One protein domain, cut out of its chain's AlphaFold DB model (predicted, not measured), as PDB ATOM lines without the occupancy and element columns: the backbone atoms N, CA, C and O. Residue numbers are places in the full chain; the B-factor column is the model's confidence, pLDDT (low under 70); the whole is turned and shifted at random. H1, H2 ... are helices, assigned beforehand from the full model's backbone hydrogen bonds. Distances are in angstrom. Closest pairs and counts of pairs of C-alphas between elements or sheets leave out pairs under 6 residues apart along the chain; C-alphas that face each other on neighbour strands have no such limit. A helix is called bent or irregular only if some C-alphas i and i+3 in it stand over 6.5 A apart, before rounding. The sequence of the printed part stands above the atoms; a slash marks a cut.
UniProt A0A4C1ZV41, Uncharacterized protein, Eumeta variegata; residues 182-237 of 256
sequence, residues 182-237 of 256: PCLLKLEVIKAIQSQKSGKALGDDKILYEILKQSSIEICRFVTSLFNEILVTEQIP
ATOM      1  N   PRO A 182      -7.563  10.688 -25.823       84.19
ATOM      2  CA  PRO A 182      -8.474   9.789 -25.139       84.19
ATOM      3  C   PRO A 182      -8.426   8.390 -25.761       84.19
ATOM      4  O   PRO A 182      -8.389   8.217 -26.980       84.19
ATOM      5  N   CYS A 183      -8.470   7.370 -24.904       86.19
ATOM      6  CA  CYS A 183      -8.560   5.980 -25.339       86.19
ATOM      7  C   CYS A 183      -9.861   5.726 -26.116       86.19
ATOM      8  O   CYS A 183     -10.937   6.177 -25.723       86.19
ATOM      9  N   LEU A 184      -9.779   4.904 -27.161       90.25
ATOM     10  CA  LEU A 184     -10.927   4.500 -27.964       90.25
ATOM     11  C   LEU A 184     -11.890   3.638 -27.148       90.25
ATOM     12  O   LEU A 184     -11.497   2.682 -26.463       90.25
ATOM     13  N   LEU A 185     -13.180   3.943 -27.275       92.25
ATOM     14  CA  LEU A 185     -14.256   3.240 -26.594       92.25
ATOM     15  C   LEU A 185     -14.733   2.041 -27.417       92.25
ATOM     16  O   LEU A 185     -14.891   2.087 -28.638       92.25
ATOM     17  N   LYS A 186     -15.120   0.972 -26.717       91.94
ATOM     18  CA  LYS A 186     -15.711  -0.230 -27.334       91.94
ATOM     19  C   LYS A 186     -16.912   0.088 -28.232       91.94
ATOM     20  O   LYS A 186     -17.062  -0.498 -29.301       91.94
ATOM     21  N   LEU A 187     -17.762   1.025 -27.807       90.31
ATOM     22  CA  LEU A 187     -18.948   1.440 -28.561       90.31
ATOM     23  C   LEU A 187     -18.592   2.146 -29.875       90.31
ATOM     24  O   LEU A 187     -19.301   1.965 -30.864       90.31
ATOM     25  N   GLU A 188     -17.508   2.921 -29.905       92.50
ATOM     26  CA  GLU A 188     -17.026   3.582 -31.123       92.50
ATOM     27  C   GLU A 188     -16.537   2.546 -32.128       92.50
ATOM     28  O   GLU A 188     -16.934   2.575 -33.294       92.50
ATOM     29  N   VAL A 189     -15.775   1.558 -31.651       93.56
ATOM     30  CA  VAL A 189     -15.296   0.439 -32.470       93.56
ATOM     31  C   VAL A 189     -16.467  -0.362 -33.047       93.56
ATOM     32  O   VAL A 189     -16.487  -0.645 -34.244       93.56
ATOM     33  N   ILE A 190     -17.483  -0.683 -32.239       92.31
ATOM     34  CA  ILE A 190     -18.679  -1.400 -32.716       92.31
ATOM     35  C   ILE A 190     -19.401  -0.591 -33.799       92.31
ATOM     36  O   ILE A 190     -19.709  -1.133 -34.864       92.31
ATOM     37  N   LYS A 191     -19.625   0.711 -33.574       94.06
ATOM     38  CA  LYS A 191     -20.254   1.597 -34.565       94.06
ATOM     39  C   LYS A 191     -19.443   1.658 -35.865       94.06
ATOM     40  O   LYS A 191     -20.027   1.599 -36.947       94.06
ATOM     41  N   ALA A 192     -18.114   1.720 -35.775       93.06
ATOM     42  CA  ALA A 192     -17.217   1.751 -36.929       93.06
ATOM     43  C   ALA A 192     -17.223   0.438 -37.733       93.06
ATOM     44  O   ALA A 192     -17.179   0.466 -38.965       93.06
ATOM     45  N   ILE A 193     -17.321  -0.715 -37.061       91.81
ATOM     46  CA  ILE A 193     -17.452  -2.021 -37.723       91.81
ATOM     47  C   ILE A 193     -18.817  -2.131 -38.416       91.81
ATOM     48  O   ILE A 193     -18.907  -2.554 -39.571       91.81
ATOM     49  N   GLN A 194     -19.892  -1.718 -37.742       91.75
ATOM     50  CA  GLN A 194     -21.251  -1.798 -38.281       91.75
ATOM     51  C   GLN A 194     -21.471  -0.874 -39.489       91.75
ATOM     52  O   GLN A 194     -22.202  -1.248 -40.411       91.75
ATOM     53  N   SER A 195     -20.803   0.283 -39.533       93.12
ATOM     54  CA  SER A 195     -20.919   1.256 -40.629       93.12
ATOM     55  C   SER A 195     -20.244   0.823 -41.939       93.12
ATOM     56  O   SER A 195     -20.505   1.419 -42.989       93.12
ATOM     57  N   GLN A 196     -19.414  -0.229 -41.922       88.75
ATOM     58  CA  GLN A 196     -18.747  -0.739 -43.125       88.75
ATOM     59  C   GLN A 196     -19.760  -1.153 -44.200       88.75
ATOM     60  O   GLN A 196     -20.869  -1.590 -43.905       88.75
ATOM     61  N   LYS A 197     -19.411  -1.061 -45.485       88.94
ATOM     62  CA  LYS A 197     -20.296  -1.526 -46.573       88.94
ATOM     63  C   LYS A 197     -20.093  -3.023 -46.818       88.94
ATOM     64  O   LYS A 197     -18.960  -3.485 -46.868       88.94
ATOM     65  N   SER A 198     -21.184  -3.763 -47.004       85.38
ATOM     66  CA  SER A 198     -21.147  -5.191 -47.358       85.38
ATOM     67  C   SER A 198     -20.735  -5.397 -48.825       85.38
ATOM     68  O   SER A 198     -20.827  -4.468 -49.636       85.38
ATOM     69  N   GLY A 199     -20.262  -6.596 -49.175       79.94
ATOM     70  CA  GLY A 199     -19.851  -6.946 -50.542       79.94
ATOM     71  C   GLY A 199     -18.600  -6.217 -51.050       79.94
ATOM     72  O   GLY A 199     -18.434  -6.035 -52.258       79.94
ATOM     73  N   LYS A 200     -17.738  -5.744 -50.144       84.12
ATOM     74  CA  LYS A 200     -16.435  -5.153 -50.481       84.12
ATOM     75  C   LYS A 200     -15.374  -6.238 -50.695       84.12
ATOM     76  O   LYS A 200     -15.568  -7.392 -50.326       84.12
ATOM     77  N   ALA A 201     -14.278  -5.865 -51.357       80.62
ATOM     78  CA  ALA A 201     -13.187  -6.788 -51.660       80.62
ATOM     79  C   ALA A 201     -12.518  -7.275 -50.368       80.62
ATOM     80  O   ALA A 201     -12.228  -6.464 -49.496       80.62
ATOM     81  N   LEU A 202     -12.282  -8.582 -50.268       81.69
ATOM     82  CA  LEU A 202     -11.656  -9.195 -49.098       81.69
ATOM     83  C   LEU A 202     -10.187  -8.781 -48.980       81.69
ATOM     84  O   LEU A 202      -9.500  -8.649 -49.996       81.69
ATOM     85  N   GLY A 203      -9.719  -8.623 -47.741       78.69
ATOM     86  CA  GLY A 203      -8.298  -8.498 -47.443       78.69
ATOM     87  C   GLY A 203      -7.550  -9.818 -47.643       78.69
ATOM     88  O   GLY A 203      -8.132 -10.851 -47.990       78.69
ATOM     89  N   ASP A 204      -6.242  -9.801 -47.388       78.19
ATOM     90  CA  ASP A 204      -5.390 -10.996 -47.499       78.19
ATOM     91  C   ASP A 204      -5.769 -12.100 -46.498       78.19
ATOM     92  O   ASP A 204      -5.510 -13.282 -46.735       78.19
ATOM     93  N   ASP A 205      -6.415 -11.713 -45.398       81.81
ATOM     94  CA  ASP A 205      -6.978 -12.594 -44.374       81.81
ATOM     95  C   ASP A 205      -8.239 -13.346 -44.837       81.81
ATOM     96  O   ASP A 205      -8.636 -14.329 -44.212       81.81
ATOM     97  N   LYS A 206      -8.840 -12.923 -45.958       82.38
ATOM     98  CA  LYS A 206     -10.073 -13.463 -46.546       82.38
ATOM     99  C   LYS A 206     -11.293 -13.384 -45.621       82.38
ATOM    100  O   LYS A 206     -12.244 -14.147 -45.806       82.38
ATOM    101  N   ILE A 207     -11.301 -12.463 -44.657       84.81
ATOM    102  CA  ILE A 207     -12.436 -12.278 -43.747       84.81
ATOM    103  C   ILE A 207     -13.507 -11.426 -44.433       84.81
ATOM    104  O   ILE A 207     -13.240 -10.336 -44.938       84.81
ATOM    105  N   LEU A 208     -14.743 -11.930 -44.462       84.94
ATOM    106  CA  LEU A 208     -15.890 -11.201 -45.005       84.94
ATOM    107  C   LEU A 208     -16.318 -10.075 -44.060       84.94
ATOM    108  O   LEU A 208     -16.416 -10.265 -42.846       84.94
ATOM    109  N   TYR A 209     -16.687  -8.926 -44.627       86.38
ATOM    110  CA  TYR A 209     -17.231  -7.799 -43.859       86.38
ATOM    111  C   TYR A 209     -18.547  -8.157 -43.161       86.38
ATOM    112  O   TYR A 209     -18.848  -7.634 -42.094       86.38
ATOM    113  N   GLU A 210     -19.332  -9.066 -43.738       89.44
ATOM    114  CA  GLU A 210     -20.559  -9.587 -43.137       89.44
ATOM    115  C   GLU A 210     -20.262 -10.374 -41.855       89.44
ATOM    116  O   GLU A 210     -20.931 -10.168 -40.843       89.44
ATOM    117  N   ILE A 211     -19.215 -11.206 -41.882       89.31
ATOM    118  CA  ILE A 211     -18.764 -11.973 -40.716       89.31
ATOM    119  C   ILE A 211     -18.254 -11.015 -39.641       89.31
ATOM    120  O   ILE A 211     -18.632 -11.146 -38.477       89.31
ATOM    121  N   LEU A 212     -17.456 -10.013 -40.026       89.25
ATOM    122  CA  LEU A 212     -16.911  -9.020 -39.097       89.25
ATOM    123  C   LEU A 212     -18.018  -8.221 -38.393       89.25
ATOM    124  O   LEU A 212     -17.939  -7.962 -37.197       89.25
ATOM    125  N   LYS A 213     -19.082  -7.867 -39.118       91.69
ATOM    126  CA  LYS A 213     -20.250  -7.191 -38.539       91.69
ATOM    127  C   LYS A 213     -21.015  -8.074 -37.562       91.69
ATOM    128  O   LYS A 213     -21.381  -7.600 -36.489       91.69
ATOM    129  N   GLN A 214     -21.256  -9.335 -37.923       91.44
ATOM    130  CA  GLN A 214     -21.970 -10.282 -37.062       91.44
ATOM    131  C   GLN A 214     -21.199 -10.580 -35.775       91.44
ATOM    132  O   GLN A 214     -21.809 -10.651 -34.719       91.44
ATOM    133  N   SER A 215     -19.874 -10.677 -35.864       91.81
ATOM    134  CA  SER A 215     -18.974 -10.938 -34.731       91.81
ATOM    135  C   SER A 215     -18.415  -9.666 -34.076       91.81
ATOM    136  O   SER A 215     -17.407  -9.695 -33.366       91.81
ATOM    137  N   SER A 216     -19.040  -8.511 -34.337       90.88
ATOM    138  CA  SER A 216     -18.530  -7.207 -33.895       90.88
ATOM    139  C   SER A 216     -18.443  -7.086 -32.375       90.88
ATOM    140  O   SER A 216     -17.542  -6.416 -31.876       90.88
ATOM    141  N   ILE A 217     -19.328  -7.759 -31.638       90.94
ATOM    142  CA  ILE A 217     -19.361  -7.739 -30.171       90.94
ATOM    143  C   ILE A 217     -18.169  -8.520 -29.602       90.94
ATOM    144  O   ILE A 217     -17.474  -8.031 -28.710       90.94
ATOM    145  N   GLU A 218     -17.895  -9.705 -30.143       90.88
ATOM    146  CA  GLU A 218     -16.821 -10.592 -29.701       90.88
ATOM    147  C   GLU A 218     -15.441 -10.040 -30.076       90.88
ATOM    148  O   GLU A 218     -14.510 -10.061 -29.267       90.88
ATOM    149  N   ILE A 219     -15.309  -9.498 -31.292       90.38
ATOM    150  CA  ILE A 219     -14.040  -8.991 -31.830       90.38
ATOM    151  C   ILE A 219     -13.693  -7.606 -31.267       90.38
ATOM    152  O   ILE A 219     -12.511  -7.295 -31.090       90.38
ATOM    153  N   CYS A 220     -14.697  -6.791 -30.922       92.88
ATOM    154  CA  CYS A 220     -14.529  -5.440 -30.378       92.88
ATOM    155  C   CYS A 220     -13.509  -5.385 -29.238       92.88
ATOM    156  O   CYS A 220     -12.677  -4.476 -29.212       92.88
ATOM    157  N   ARG A 221     -13.529  -6.359 -28.317       92.56
ATOM    158  CA  ARG A 221     -12.595  -6.392 -27.183       92.56
ATOM    159  C   ARG A 221     -11.138  -6.392 -27.648       92.56
ATOM    160  O   ARG A 221     -10.344  -5.618 -27.123       92.56
ATOM    161  N   PHE A 222     -10.806  -7.249 -28.608       92.44
ATOM    162  CA  PHE A 222      -9.442  -7.394 -29.114       92.44
ATOM    163  C   PHE A 222      -9.026  -6.178 -29.937       92.44
ATOM    164  O   PHE A 222      -7.936  -5.651 -29.743       92.44
ATOM    165  N   VAL A 223      -9.923  -5.690 -30.795       92.25
ATOM    166  CA  VAL A 223      -9.661  -4.534 -31.659       92.25
ATOM    167  C   VAL A 223      -9.447  -3.263 -30.840       92.25
ATOM    168  O   VAL A 223      -8.480  -2.548 -31.072       92.25
ATOM    169  N   THR A 224     -10.291  -3.014 -29.837       94.12
ATOM    170  CA  THR A 224     -10.156  -1.842 -28.951       94.12
ATOM    171  C   THR A 224      -8.842  -1.890 -28.171       94.12
ATOM    172  O   THR A 224      -8.148  -0.885 -28.080       94.12
ATOM    173  N   SER A 225      -8.482  -3.066 -27.640       93.56
ATOM    174  CA  SER A 225      -7.216  -3.246 -26.921       93.56
ATOM    175  C   SER A 225      -6.016  -2.963 -27.820       93.56
ATOM    176  O   SER A 225      -5.126  -2.228 -27.414       93.56
ATOM    177  N   LEU A 226      -6.020  -3.508 -29.040       93.31
ATOM    178  CA  LEU A 226      -4.937  -3.325 -30.000       93.31
ATOM    179  C   LEU A 226      -4.772  -1.854 -30.393       93.31
ATOM    180  O   LEU A 226      -3.659  -1.349 -30.393       93.31
ATOM    181  N   PHE A 227      -5.860  -1.152 -30.719       92.94
ATOM    182  CA  PHE A 227      -5.752   0.253 -31.117       92.94
ATOM    183  C   PHE A 227      -5.313   1.158 -29.964       92.94
ATOM    184  O   PHE A 227      -4.500   2.046 -30.191       92.94
ATOM    185  N   ASN A 228      -5.779   0.915 -28.738       92.94
ATOM    186  CA  ASN A 228      -5.314   1.680 -27.579       92.94
ATOM    187  C   ASN A 228      -3.845   1.384 -27.246       92.94
ATOM    188  O   ASN A 228      -3.112   2.294 -26.881       92.94
ATOM    189  N   GLU A 229      -3.386   0.144 -27.433       92.88
ATOM    190  CA  GLU A 229      -1.963  -0.196 -27.323       92.88
ATOM    191  C   GLU A 229      -1.127   0.544 -28.375       92.88
ATOM    192  O   GLU A 229      -0.077   1.091 -28.045       92.88
ATOM    193  N   ILE A 230      -1.610   0.640 -29.619       93.06
ATOM    194  CA  ILE A 230      -0.951   1.415 -30.681       93.06
ATOM    195  C   ILE A 230      -0.903   2.909 -30.325       93.06
ATOM    196  O   ILE A 230       0.125   3.533 -30.556       93.06
ATOM    197  N   LEU A 231      -1.967   3.481 -29.747       89.75
ATOM    198  CA  LEU A 231      -1.984   4.891 -29.329       89.75
ATOM    199  C   LEU A 231      -0.953   5.199 -28.235       89.75
ATOM    200  O   LEU A 231      -0.382   6.278 -28.237       89.75
ATOM    201  N   VAL A 232      -0.705   4.257 -27.319       88.75
ATOM    202  CA  VAL A 232       0.258   4.437 -26.218       88.75
ATOM    203  C   VAL A 232       1.694   4.151 -26.658       88.75
ATOM    204  O   VAL A 232       2.625   4.822 -26.231       88.75
ATOM    205  N   THR A 233       1.893   3.106 -27.462       90.75
ATOM    206  CA  THR A 233       3.234   2.634 -27.847       90.75
ATOM    207  C   THR A 233       3.761   3.284 -29.115       90.75
ATOM    208  O   THR A 233       4.951   3.159 -29.401       90.75
ATOM    209  N   GLU A 234       2.875   3.890 -29.908       88.75
ATOM    210  CA  GLU A 234       3.124   4.384 -31.267       88.75
ATOM    211  C   GLU A 234       3.673   3.307 -32.225       88.75
ATOM    212  O   GLU A 234       4.174   3.595 -33.314       88.75
ATOM    213  N   GLN A 235       3.558   2.027 -31.855       90.00
ATOM    214  CA  GLN A 235       4.072   0.905 -32.631       90.00
ATOM    215  C   GLN A 235       2.939   0.182 -33.350       90.00
ATOM    216  O   GLN A 235       2.083  -0.455 -32.740       90.00
ATOM    217  N   ILE A 236       2.964   0.223 -34.683       92.31
ATOM    218  CA  ILE A 236       2.014  -0.529 -35.506       92.31
ATOM    219  C   ILE A 236       2.471  -1.980 -35.727       92.31
ATOM    220  O   ILE A 236       3.670  -2.253 -35.860       92.31
ATOM    221  N   PRO A 237       1.535  -2.936 -35.863       89.81
ATOM    222  CA  PRO A 237       1.871  -4.306 -36.219       89.81
ATOM    223  C   PRO A 237       2.674  -4.386 -37.522       89.81
ATOM    224  O   PRO A 237       2.296  -3.821 -38.547       89.81
TER     225      PRO A 237
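Overview. This is residues 182 to 237 of the 256 residues of an uncharacterized protein of Eumeta variegata (UniProt A0A4C1ZV41). Picture an open arch made of helices and one long loop: the long helix H3 forms one leg, H1 packs on the first half of H3 at the crown, and the link of residues 195 to 208 makes the other leg, from which residues 202 to 207 stick out. The short helix H2 brings the backbone from that loop back to the crown, where H3 begins. The printed part has 56 residues with three named helices, in the order H1, H2, H3, and no named strand; its class is all helix. It is only just compact, close to loose, with a radius of gyration of the C-alphas of 12.1 A and spans of 33 by 24 by 16 A.

Along the chain. Start at Pro 182 and read on to C-alpha 186 at (-15.711, -0.230, -27.334), where H1 begins; it holds residues 186 to 194 and is 12.4 A long from first to last C-alpha. After residues 195 to 208, which hold no named element, look for H2 at residues 209 to 214, 8.7 A long, with C-alpha 209 at (-17.231, -7.799, -43.859). Past Ser 215 comes H3, residues 216 to 233, the longest helix at 24.6 A; it ends at C-alpha 233 at (3.234, 2.634, -27.847). H3 has a kink of 26 degrees near residue 223, and it is neither bent nor irregular, but only just: C-alphas 218 and 221 are 6.5 A apart.

Arrangement. Begin with H1 and H3, which touch, H3 with residues 216 to 224 alone; their closest C-alphas are those of Ile 190 and Ser 216, 5.9 A apart. Their lines stand at a steep tilt of 63 degrees, and they run opposite ways. H1 and H2 only just touch, with 3 pairs of C-alphas within 8 A, the closest being those of Gln 194 and Lys 213 at 5.5 A. These two run opposite ways at a steep tilt of 48 degrees. H2 and H3 are joined by a tight link and are close but not clearly touching: their closest C-alphas, those of Leu 212 and Ile 219, are 7.8 A apart. Their lines are only just about perpendicular, at 70.0 degrees. In the backbones of H1 and H2 every O i to N i+4 pair is within hydrogen-bond range, and in H3 12 of 14 are.

Size, cuts and confidence. The two C-alphas farthest apart are those of Gly 199 and Thr 233, at 33.8 A, while the first and last printed C-alphas, of Pro 182 and Pro 237, are 20.7 A apart. The link from H1 to H2 is long, with 14 residues, and residues 202 to 207 in it stand free. The printed part has no cut. The mean pLDDT of the printed part is 89.3, and no printed residue is under 70.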